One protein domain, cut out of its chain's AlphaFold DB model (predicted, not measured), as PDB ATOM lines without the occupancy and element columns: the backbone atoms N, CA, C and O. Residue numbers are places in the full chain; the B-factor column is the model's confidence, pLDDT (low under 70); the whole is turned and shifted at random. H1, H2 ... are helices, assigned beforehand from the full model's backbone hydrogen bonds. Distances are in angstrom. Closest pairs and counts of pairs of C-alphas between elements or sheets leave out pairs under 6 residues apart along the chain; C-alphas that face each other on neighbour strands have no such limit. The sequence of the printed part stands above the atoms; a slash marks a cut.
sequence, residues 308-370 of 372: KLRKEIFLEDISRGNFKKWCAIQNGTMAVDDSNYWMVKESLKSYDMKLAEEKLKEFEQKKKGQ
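This is residues 308 to 370 of the 372 residues of the protein "C2H2-type domain-containing protein" of Caenorhabditis brenneri (UniProt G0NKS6). A helical hairpin, made of the short helix H3 and the long helix H4, has a third helix, H2, crossing H3 near a right angle; H4 folds back beside H3 with its earlier part and then runs on beyond it to one end of the long axis. The small helix H1 lies at the other end, joined to H2 by residues 313 to 319 and touching no other helix. The printed part has 63 residues with four named helices, in the order H1, H2, H3, H4, and no named strand; the class is all helix. The whole is compact, with a radius of gyration of the C-alphas of 12.2 A, yet only just elongated in outline, spanning 41 by 21 by 18 A.

Begin with H4, residues 353 to 369, the longest helix. It touches H3, residues 341 to 348, with residues 356 to 360 alone; look at the C-alphas of Leu 348 and Ala 356, the closest of the two helices, 6.3 A apart. H3 and H4 form a helical hairpin, running opposite ways at a shallow tilt of 23 degrees. From H3 go to H2, residues 320 to 330: these two touch, and their closest C-alphas, those of Trp 326 and Val 344, are 6.7 A apart. Their lines are about perpendicular, at 84 degrees. H2 and H4 are close but not clearly touching, with the C-alphas of Gln 330 and Ala 356 closest at 7.5 A, and their lines are about perpendicular, at 79 degrees. H1, residues 308 to 312, is apart from H2, H3 and H4. In H1, H2, H3 and H4 you will find each backbone O i to N i+4 pair within hydrogen-bond range.

Find C-alpha 353 at (132.101, -8.122, -161.166); from there H4 runs 24.5 A to C-alpha 369 at (153.282, 0.595, -152.563). H3 runs from Tyr 341 to Leu 348, 10.5 A from first to last C-alpha, and H2 from Arg 320 to Gln 330, 15.5 A. Go back to C-alpha 308 at (122.363, -1.343, -178.350) for the first residue of H1, which measures 6.0 A to C-alpha 312.

The two C-alphas farthest apart are those of Lys 311 and Gln 370, 41.0 A. The printed part has no cut. The link from H3 to H4 is tight, with 4 residues; those from H1 to H2, with 7, and from H2 to H3, with 10, are short, and no link is long. In the B-factor column the mean pLDDT of the printed part is 78.2; look for values under 70 at residues 308 to 317, which include H1, and at residues 351 to 352.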
ATOM      1  N   LYS A 308     123.087  -0.107-178.647       65.62
ATOM      2  CA  LYS A 308     122.363  -1.343-178.350       65.62
ATOM      3  C   LYS A 308     122.604  -1.781-176.905       65.62
ATOM      4  O   LYS A 308     121.631  -1.937-176.178       65.62
ATOM      5  N   LEU A 309     123.857  -1.797-176.443       57.31
ATOM      6  CA  LEU A 309     124.207  -2.034-175.033       57.31
ATOM      7  C   LEU A 309     123.530  -1.036-174.082       57.31
ATOM      8  O   LEU A 309     123.026  -1.424-173.037       57.31
ATOM      9  N   ARG A 310     123.452   0.248-174.453       58.62
ATOM     10  CA  ARG A 310     122.731   1.266-173.661       58.62
ATOM     11  C   ARG A 310     121.217   1.078-173.594       58.62
ATOM     12  O   ARG A 310     120.594   1.682-172.732       58.62
ATOM     13  N   LYS A 311     120.627   0.365-174.554       53.53
ATOM     14  CA  LYS A 311     119.176   0.133-174.631       53.53
ATOM     15  C   LYS A 311     118.779  -1.204-174.022       53.53
ATOM     16  O   LYS A 311     117.706  -1.292-173.444       53.53
ATOM     17  N   GLU A 312     119.616  -2.224-174.183       47.94
ATOM     18  CA  GLU A 312     119.408  -3.551-173.593       47.94
ATOM     19  C   GLU A 312     119.743  -3.571-172.099       47.94
ATOM     20  O   GLU A 312     119.237  -4.416-171.368       47.94
ATOM     21  N   ILE A 313     120.535  -2.608-171.626       48.56
ATOM     22  CA  ILE A 313     120.870  -2.448-170.215       48.56
ATOM     23  C   ILE A 313     120.351  -1.084-169.762       48.56
ATOM     24  O   ILE A 313     120.560  -0.106-170.473       48.56
ATOM     25  N   PHE A 314     119.650  -1.016-168.621       44.16
ATOM     26  CA  PHE A 314     118.991   0.183-168.060       44.16
ATOM     27  C   PHE A 314     120.001   1.292-167.675       44.16
ATOM     28  O   PHE A 314     120.182   1.637-166.512       44.16
ATOM     29  N   LEU A 315     120.703   1.843-168.664       54.75
ATOM     30  CA  LEU A 315     121.834   2.765-168.536       54.75
ATOM     31  C   LEU A 315     121.445   4.229-168.758       54.75
ATOM     32  O   LEU A 315     122.276   5.030-169.200       54.75
ATOM     33  N   GLU A 316     120.196   4.605-168.481       53.94
ATOM     34  CA  GLU A 316     119.731   5.976-168.728       53.94
ATOM     35  C   GLU A 316     120.510   7.023-167.904       53.94
ATOM     36  O   GLU A 316     120.666   8.159-168.356       53.94
ATOM     37  N   ASP A 317     121.131   6.616-166.791       62.94
ATOM     38  CA  ASP A 317     121.830   7.523-165.872       62.94
ATOM     39  C   ASP A 317     123.347   7.662-166.114       62.94
ATOM     40  O   ASP A 317     123.987   8.568-165.569       62.94
ATOM     41  N   ILE A 318     123.966   6.823-166.961       70.56
ATOM     42  CA  ILE A 318     125.418   6.908-167.203       70.56
ATOM     43  C   ILE A 318     125.720   7.824-168.393       70.56
ATOM     44  O   ILE A 318     125.458   7.512-169.566       70.56
ATOM     45  N   SER A 319     126.371   8.954-168.099       80.62
ATOM     46  CA  SER A 319     126.835   9.903-169.115       80.62
ATOM     47  C   SER A 319     127.694   9.213-170.189       80.62
ATOM     48  O   SER A 319     128.430   8.257-169.926       80.62
ATOM     49  N   ARG A 320     127.625   9.698-171.437       74.75
ATOM     50  CA  ARG A 320     128.410   9.144-172.559       74.75
ATOM     51  C   ARG A 320     129.916   9.148-172.290       74.75
ATOM     52  O   ARG A 320     130.606   8.224-172.710       74.75
ATOM     53  N   GLY A 321     130.408  10.159-171.574       82.56
ATOM     54  CA  GLY A 321     131.808  10.245-171.166       82.56
ATOM     55  C   GLY A 321     132.200   9.128-170.199       82.56
ATOM     56  O   GLY A 321     133.210   8.467-170.420       82.56
ATOM     57  N   ASN A 322     131.369   8.863-169.188       82.19
ATOM     58  CA  ASN A 322     131.649   7.835-168.184       82.19
ATOM     59  C   ASN A 322     131.629   6.428-168.789       82.19
ATOM     60  O   ASN A 322     132.518   5.628-168.520       82.19
ATOM     61  N   PHE A 323     130.684   6.154-169.690       79.81
ATOM     62  CA  PHE A 323     130.639   4.867-170.386       79.81
ATOM     63  C   PHE A 323     131.876   4.636-171.267       79.81
ATOM     64  O   PHE A 323     132.474   3.566-171.225       79.81
ATOM     65  N   LYS A 324     132.325   5.658-172.010       82.44
ATOM     66  CA  LYS A 324     133.557   5.568-172.813       82.44
ATOM     67  C   LYS A 324     134.791   5.308-171.951       82.44
ATOM     68  O   LYS A 324     135.613   4.471-172.313       82.44
ATOM     69  N   LYS A 325     134.905   6.005-170.815       86.12
ATOM     70  CA  LYS A 325     135.981   5.795-169.839       86.12
ATOM     71  C   LYS A 325     135.957   4.369-169.281       86.12
ATOM     72  O   LYS A 325     136.991   3.716-169.240       86.12
ATOM     73  N   TRP A 326     134.779   3.860-168.926       85.94
ATOM     74  CA  TRP A 326     134.620   2.481-168.467       85.94
ATOM     75  C   TRP A 326     135.049   1.458-169.533       85.94
ATOM     76  O   TRP A 326     135.868   0.589-169.242       85.94
ATOM     77  N   CYS A 327     134.606   1.609-170.787       81.69
ATOM     78  CA  CYS A 327     135.054   0.744-171.884       81.69
ATOM     79  C   CYS A 327     136.573   0.812-172.104       81.69
ATOM     80  O   CYS A 327     137.197  -0.202-172.407       81.69
ATOM     81  N   ALA A 328     137.184   1.991-171.964       85.62
ATOM     82  CA  ALA A 328     138.628   2.152-172.114       85.62
ATOM     83  C   ALA A 328     139.412   1.399-171.025       85.62
ATOM     84  O   ALA A 328     140.449   0.806-171.326       85.62
ATOM     85  N   ILE A 329     138.887   1.364-169.795       83.81
ATOM     86  CA  ILE A 329     139.455   0.596-168.677       83.81
ATOM     87  C   ILE A 329     139.304  -0.909-168.914       83.81
ATOM     88  O   ILE A 329     140.271  -1.648-168.754       83.81
ATOM     89  N   GLN A 330     138.127  -1.364-169.356       80.62
ATOM     90  CA  GLN A 330     137.882  -2.779-169.673       80.62
ATOM     91  C   GLN A 330     138.820  -3.303-170.767       80.62
ATOM     92  O   GLN A 330     139.329  -4.415-170.669       80.62
ATOM     93  N   ASN A 331     139.110  -2.477-171.775       82.56
ATOM     94  CA  ASN A 331     140.030  -2.829-172.856       82.56
ATOM     95  C   ASN A 331     141.514  -2.614-172.502       82.56
ATOM     96  O   ASN A 331     142.368  -2.757-173.372       82.56
ATOM     97  N   GLY A 332     141.841  -2.209-171.267       84.94
ATOM     98  CA  GLY A 332     143.221  -1.956-170.834       84.94
ATOM     99  C   GLY A 332     143.878  -0.711-171.446       84.94
ATOM    100  O   GLY A 332     145.052  -0.459-171.209       84.94
ATOM    101  N   THR A 333     143.131   0.089-172.208       87.88
ATOM    102  CA  THR A 333     143.628   1.316-172.861       87.88
ATOM    103  C   THR A 333     143.722   2.514-171.917       87.88
ATOM    104  O   THR A 333     144.291   3.540-172.277       87.88
ATOM    105  N   MET A 334     143.148   2.411-170.716       87.62
ATOM    106  CA  MET A 334     143.182   3.461-169.704       87.62
ATOM    107  C   MET A 334     143.336   2.836-168.316       87.62
ATOM    108  O   MET A 334     142.641   1.875-167.986       87.62
ATOM    109  N   ALA A 335     144.250   3.372-167.508       87.44
ATOM    110  CA  ALA A 335     144.447   2.927-166.134       87.44
ATOM    111  C   ALA A 335     143.358   3.485-165.202       87.44
ATOM    112  O   ALA A 335     142.754   4.529-165.468       87.44
ATOM    113  N   VAL A 336     143.119   2.782-164.094       87.69
ATOM    114  CA  VAL A 336     142.327   3.328-162.987       87.69
ATOM    115  C   VAL A 336     143.191   4.354-162.253       87.69
ATOM    116  O   VAL A 336     144.339   4.065-161.921       87.69
ATOM    117  N   ASP A 337     142.643   5.542-162.030       89.25
ATOM    118  CA  ASP A 337     143.260   6.647-161.299       89.25
ATOM    119  C   ASP A 337     142.258   7.240-160.294       89.25
ATOM    120  O   ASP A 337     141.074   6.889-160.289       89.25
ATOM    121  N   ASP A 338     142.707   8.163-159.441       87.06
ATOM    122  CA  ASP A 338     141.834   8.779-158.433       87.06
ATOM    123  C   ASP A 338     140.634   9.527-159.057       87.06
ATOM    124  O   ASP A 338     139.569   9.622-158.442       87.06
ATOM    125  N   SER A 339     140.758  10.018-160.298       85.69
ATOM    126  CA  SER A 339     139.690  10.755-160.992       85.69
ATOM    127  C   SER A 339     138.561   9.847-161.487       85.69
ATOM    128  O   SER A 339     137.422  10.298-161.653       85.69
ATOM    129  N   ASN A 340     138.864   8.573-161.744       85.50
ATOM    130  CA  ASN A 340     137.936   7.618-162.341       85.50
ATOM    131  C   ASN A 340     137.597   6.424-161.421       85.50
ATOM    132  O   ASN A 340     136.642   5.698-161.711       85.50
ATOM    133  N   TYR A 341     138.274   6.289-160.274       86.19
ATOM    134  CA  TYR A 341     138.057   5.246-159.263       86.19
ATOM    135  C   TYR A 341     136.585   5.089-158.861       86.19
ATOM    136  O   TYR A 341     136.037   3.986-158.901       86.19
ATOM    137  N   TRP A 342     135.905   6.189-158.513       84.62
ATOM    138  CA  TRP A 342     134.518   6.122-158.037       84.62
ATOM    139  C   TRP A 342     133.550   5.658-159.132       84.62
ATOM    140  O   TRP A 342     132.634   4.887-158.872       84.62
ATOM    141  N   MET A 343     133.796   6.059-160.382       85.75
ATOM    142  CA  MET A 343     133.009   5.616-161.534       85.75
ATOM    143  C   MET A 343     133.179   4.112-161.778       85.75
ATOM    144  O   MET A 343     132.188   3.428-162.032       85.75
ATOM    145  N   VAL A 344     134.405   3.588-161.685       80.75
ATOM    146  CA  VAL A 344     134.672   2.143-161.794       80.75
ATOM    147  C   VAL A 344     133.986   1.388-160.660       80.75
ATOM    148  O   VAL A 344     133.301   0.402-160.915       80.75
ATOM    149  N   LYS A 345     134.099   1.896-159.428       83.44
ATOM    150  CA  LYS A 345     133.474   1.330-158.227       83.44
ATOM    151  C   LYS A 345     131.944   1.308-158.289       83.44
ATOM    152  O   LYS A 345     131.333   0.351-157.826       83.44
ATOM    153  N   GLU A 346     131.320   2.329-158.865       81.44
ATOM    154  CA  GLU A 346     129.863   2.369-159.025       81.44
ATOM    155  C   GLU A 346     129.395   1.508-160.209       81.44
ATOM    156  O   GLU A 346     128.383   0.816-160.121       81.44
ATOM    157  N   SER A 347     130.178   1.461-161.292       75.25
ATOM    158  CA  SER A 347     129.912   0.567-162.432       75.25
ATOM    159  C   SER A 347     130.048  -0.908-162.037       75.25
ATOM    160  O   SER A 347     129.306  -1.748-162.530       75.25
ATOM    161  N   LEU A 348     130.937  -1.222-161.093       72.00
ATOM    162  CA  LEU A 348     131.096  -2.552-160.496       72.00
ATOM    163  C   LEU A 348     129.822  -3.085-159.838       72.00
ATOM    164  O   LEU A 348     129.570  -4.282-159.864       72.00
ATOM    165  N   LYS A 349     128.991  -2.200-159.279       75.69
ATOM    166  CA  LYS A 349     127.708  -2.601-158.686       75.69
ATOM    167  C   LYS A 349     126.664  -2.987-159.734       75.69
ATOM    168  O   LYS A 349     125.663  -3.600-159.383       75.69
ATOM    169  N   SER A 350     126.863  -2.586-160.991       74.62
ATOM    170  CA  SER A 350     125.894  -2.763-162.079       74.62
ATOM    171  C   SER A 350     126.342  -3.754-163.160       74.62
ATOM    172  O   SER A 350     125.510  -4.142-163.977       74.62
ATOM    173  N   TYR A 351     127.607  -4.196-163.165       67.44
ATOM    174  CA  TYR A 351     128.191  -5.015-164.237       67.44
ATOM    175  C   TYR A 351     129.128  -6.116-163.738       67.44
ATOM    176  O   TYR A 351     129.635  -6.048-162.625       67.44
ATOM    177  N   ASP A 352     129.350  -7.110-164.609       66.38
ATOM    178  CA  ASP A 352     130.153  -8.324-164.404       66.38
ATOM    179  C   ASP A 352     131.400  -8.086-163.531       66.38
ATOM    180  O   ASP A 352     132.363  -7.412-163.917       66.38
ATOM    181  N   MET A 353     131.329  -8.613-162.307       70.81
ATOM    182  CA  MET A 353     132.101  -8.122-161.166       70.81
ATOM    183  C   MET A 353     133.594  -8.458-161.249       70.81
ATOM    184  O   MET A 353     134.421  -7.732-160.705       70.81
ATOM    185  N   LYS A 354     133.978  -9.530-161.951       78.75
ATOM    186  CA  LYS A 354     135.313 -10.131-161.776       78.75
ATOM    187  C   LYS A 354     136.463  -9.279-162.315       78.75
ATOM    188  O   LYS A 354     137.411  -9.010-161.585       78.75
ATOM    189  N   LEU A 355     136.387  -8.824-163.568       75.94
ATOM    190  CA  LEU A 355     137.502  -8.095-164.191       75.94
ATOM    191  C   LEU A 355     137.697  -6.706-163.569       75.94
ATOM    192  O   LEU A 355     138.820  -6.236-163.382       75.94
ATOM    193  N   ALA A 356     136.598  -6.036-163.225       72.88
ATOM    194  CA  ALA A 356     136.677  -4.738-162.576       72.88
ATOM    195  C   ALA A 356     137.118  -4.856-161.099       72.88
ATOM    196  O   ALA A 356     137.845  -3.978-160.634       72.88
ATOM    197  N   GLU A 357     136.787  -5.946-160.389       80.88
ATOM    198  CA  GLU A 357     137.331  -6.235-159.053       80.88
ATOM    199  C   GLU A 357     138.846  -6.468-159.098       80.88
ATOM    200  O   GLU A 357     139.569  -5.959-158.239       80.88
ATOM    201  N   GLU A 358     139.346  -7.201-160.098       87.31
ATOM    202  CA  GLU A 358     140.786  -7.415-160.297       87.31
ATOM    203  C   GLU A 358     141.526  -6.092-160.528       87.31
ATOM    204  O   GLU A 358     142.541  -5.828-159.881       87.31
ATOM    205  N   LYS A 359     140.988  -5.216-161.384       80.62
ATOM    206  CA  LYS A 359     141.589  -3.902-161.660       80.62
ATOM    207  C   LYS A 359     141.540  -2.956-160.460       80.62
ATOM    208  O   LYS A 359     142.485  -2.197-160.248       80.62
ATOM    209  N   LEU A 360     140.481  -3.021-159.651       83.19
ATOM    210  CA  LEU A 360     140.385  -2.253-158.411       83.19
ATOM    211  C   LEU A 360     141.428  -2.717-157.384       83.19
ATOM    212  O   LEU A 360     142.111  -1.887-156.788       83.19
ATOM    213  N   LYS A 361     141.604  -4.036-157.231       90.88
ATOM    214  CA  LYS A 361     142.643  -4.618-156.368       90.88
ATOM    215  C   LYS A 361     144.048  -4.234-156.834       90.88
ATOM    216  O   LYS A 361     144.874  -3.875-156.001       90.88
ATOM    217  N   GLU A 362     144.305  -4.260-158.144       91.00
ATOM    218  CA  GLU A 362     145.581  -3.822-158.732       91.00
ATOM    219  C   GLU A 362     145.882  -2.353-158.379       91.00
ATOM    220  O   GLU A 362     146.998  -2.017-157.979       91.00
ATOM    221  N   PHE A 363     144.874  -1.479-158.471       89.69
ATOM    222  CA  PHE A 363     144.999  -0.068-158.103       89.69
ATOM    223  C   PHE A 363     145.266   0.128-156.601       89.69
ATOM    224  O   PHE A 363     146.178   0.864-156.226       89.69
ATOM    225  N   GLU A 364     144.525  -0.562-155.729       91.38
ATOM    226  CA  GLU A 364     144.711  -0.471-154.273       91.38
ATOM    227  C   GLU A 364     146.080  -1.002-153.818       91.38
ATOM    228  O   GLU A 364     146.681  -0.446-152.897       91.38
ATOM    229  N   GLN A 365     146.605  -2.040-154.476       93.88
ATOM    230  CA  GLN A 365     147.962  -2.540-154.232       93.88
ATOM    231  C   GLN A 365     149.028  -1.527-154.664       93.88
ATOM    232  O   GLN A 365     149.953  -1.260-153.896       93.88
ATOM    233  N   LYS A 366     148.878  -0.915-155.848       91.50
ATOM    234  CA  LYS A 366     149.782   0.146-156.326       91.50
ATOM    235  C   LYS A 366     149.801   1.348-155.384       91.50
ATOM    236  O   LYS A 366     150.877   1.853-155.080       91.50
ATOM    237  N   LYS A 367     148.637   1.754-154.868       91.38
ATOM    238  CA  LYS A 367     148.518   2.869-153.918       91.38
ATOM    239  C   LYS A 367     149.260   2.597-152.606       91.38
ATOM    240  O   LYS A 367     149.998   3.455-152.142       91.38
ATOM    241  N   LYS A 368     149.137   1.384-152.052       92.44
ATOM    242  CA  LYS A 368     149.862   0.974-150.832       92.44
ATOM    243  C   LYS A 368     151.382   0.900-151.021       92.44
ATOM    244  O   LYS A 368     152.115   1.049-150.054       92.44
ATOM    245  N   GLY A 369     151.853   0.657-152.245       86.44
ATOM    246  CA  GLY A 369     153.282   0.595-152.563       86.44
ATOM    247  C   GLY A 369     153.963   1.954-152.756       86.44
ATOM    248  O   GLY A 369     155.185   1.993-152.808       86.44
ATOM    249  N   GLN A 370     153.206   3.049-152.877       73.06
ATOM    250  CA  GLN A 370     153.744   4.401-153.095       73.06
ATOM    251  C   GLN A 370     153.876   5.235-151.808       73.06
ATOM    252  O   GLN A 370     154.394   6.345-151.867       73.06
TER     253      GLN A 370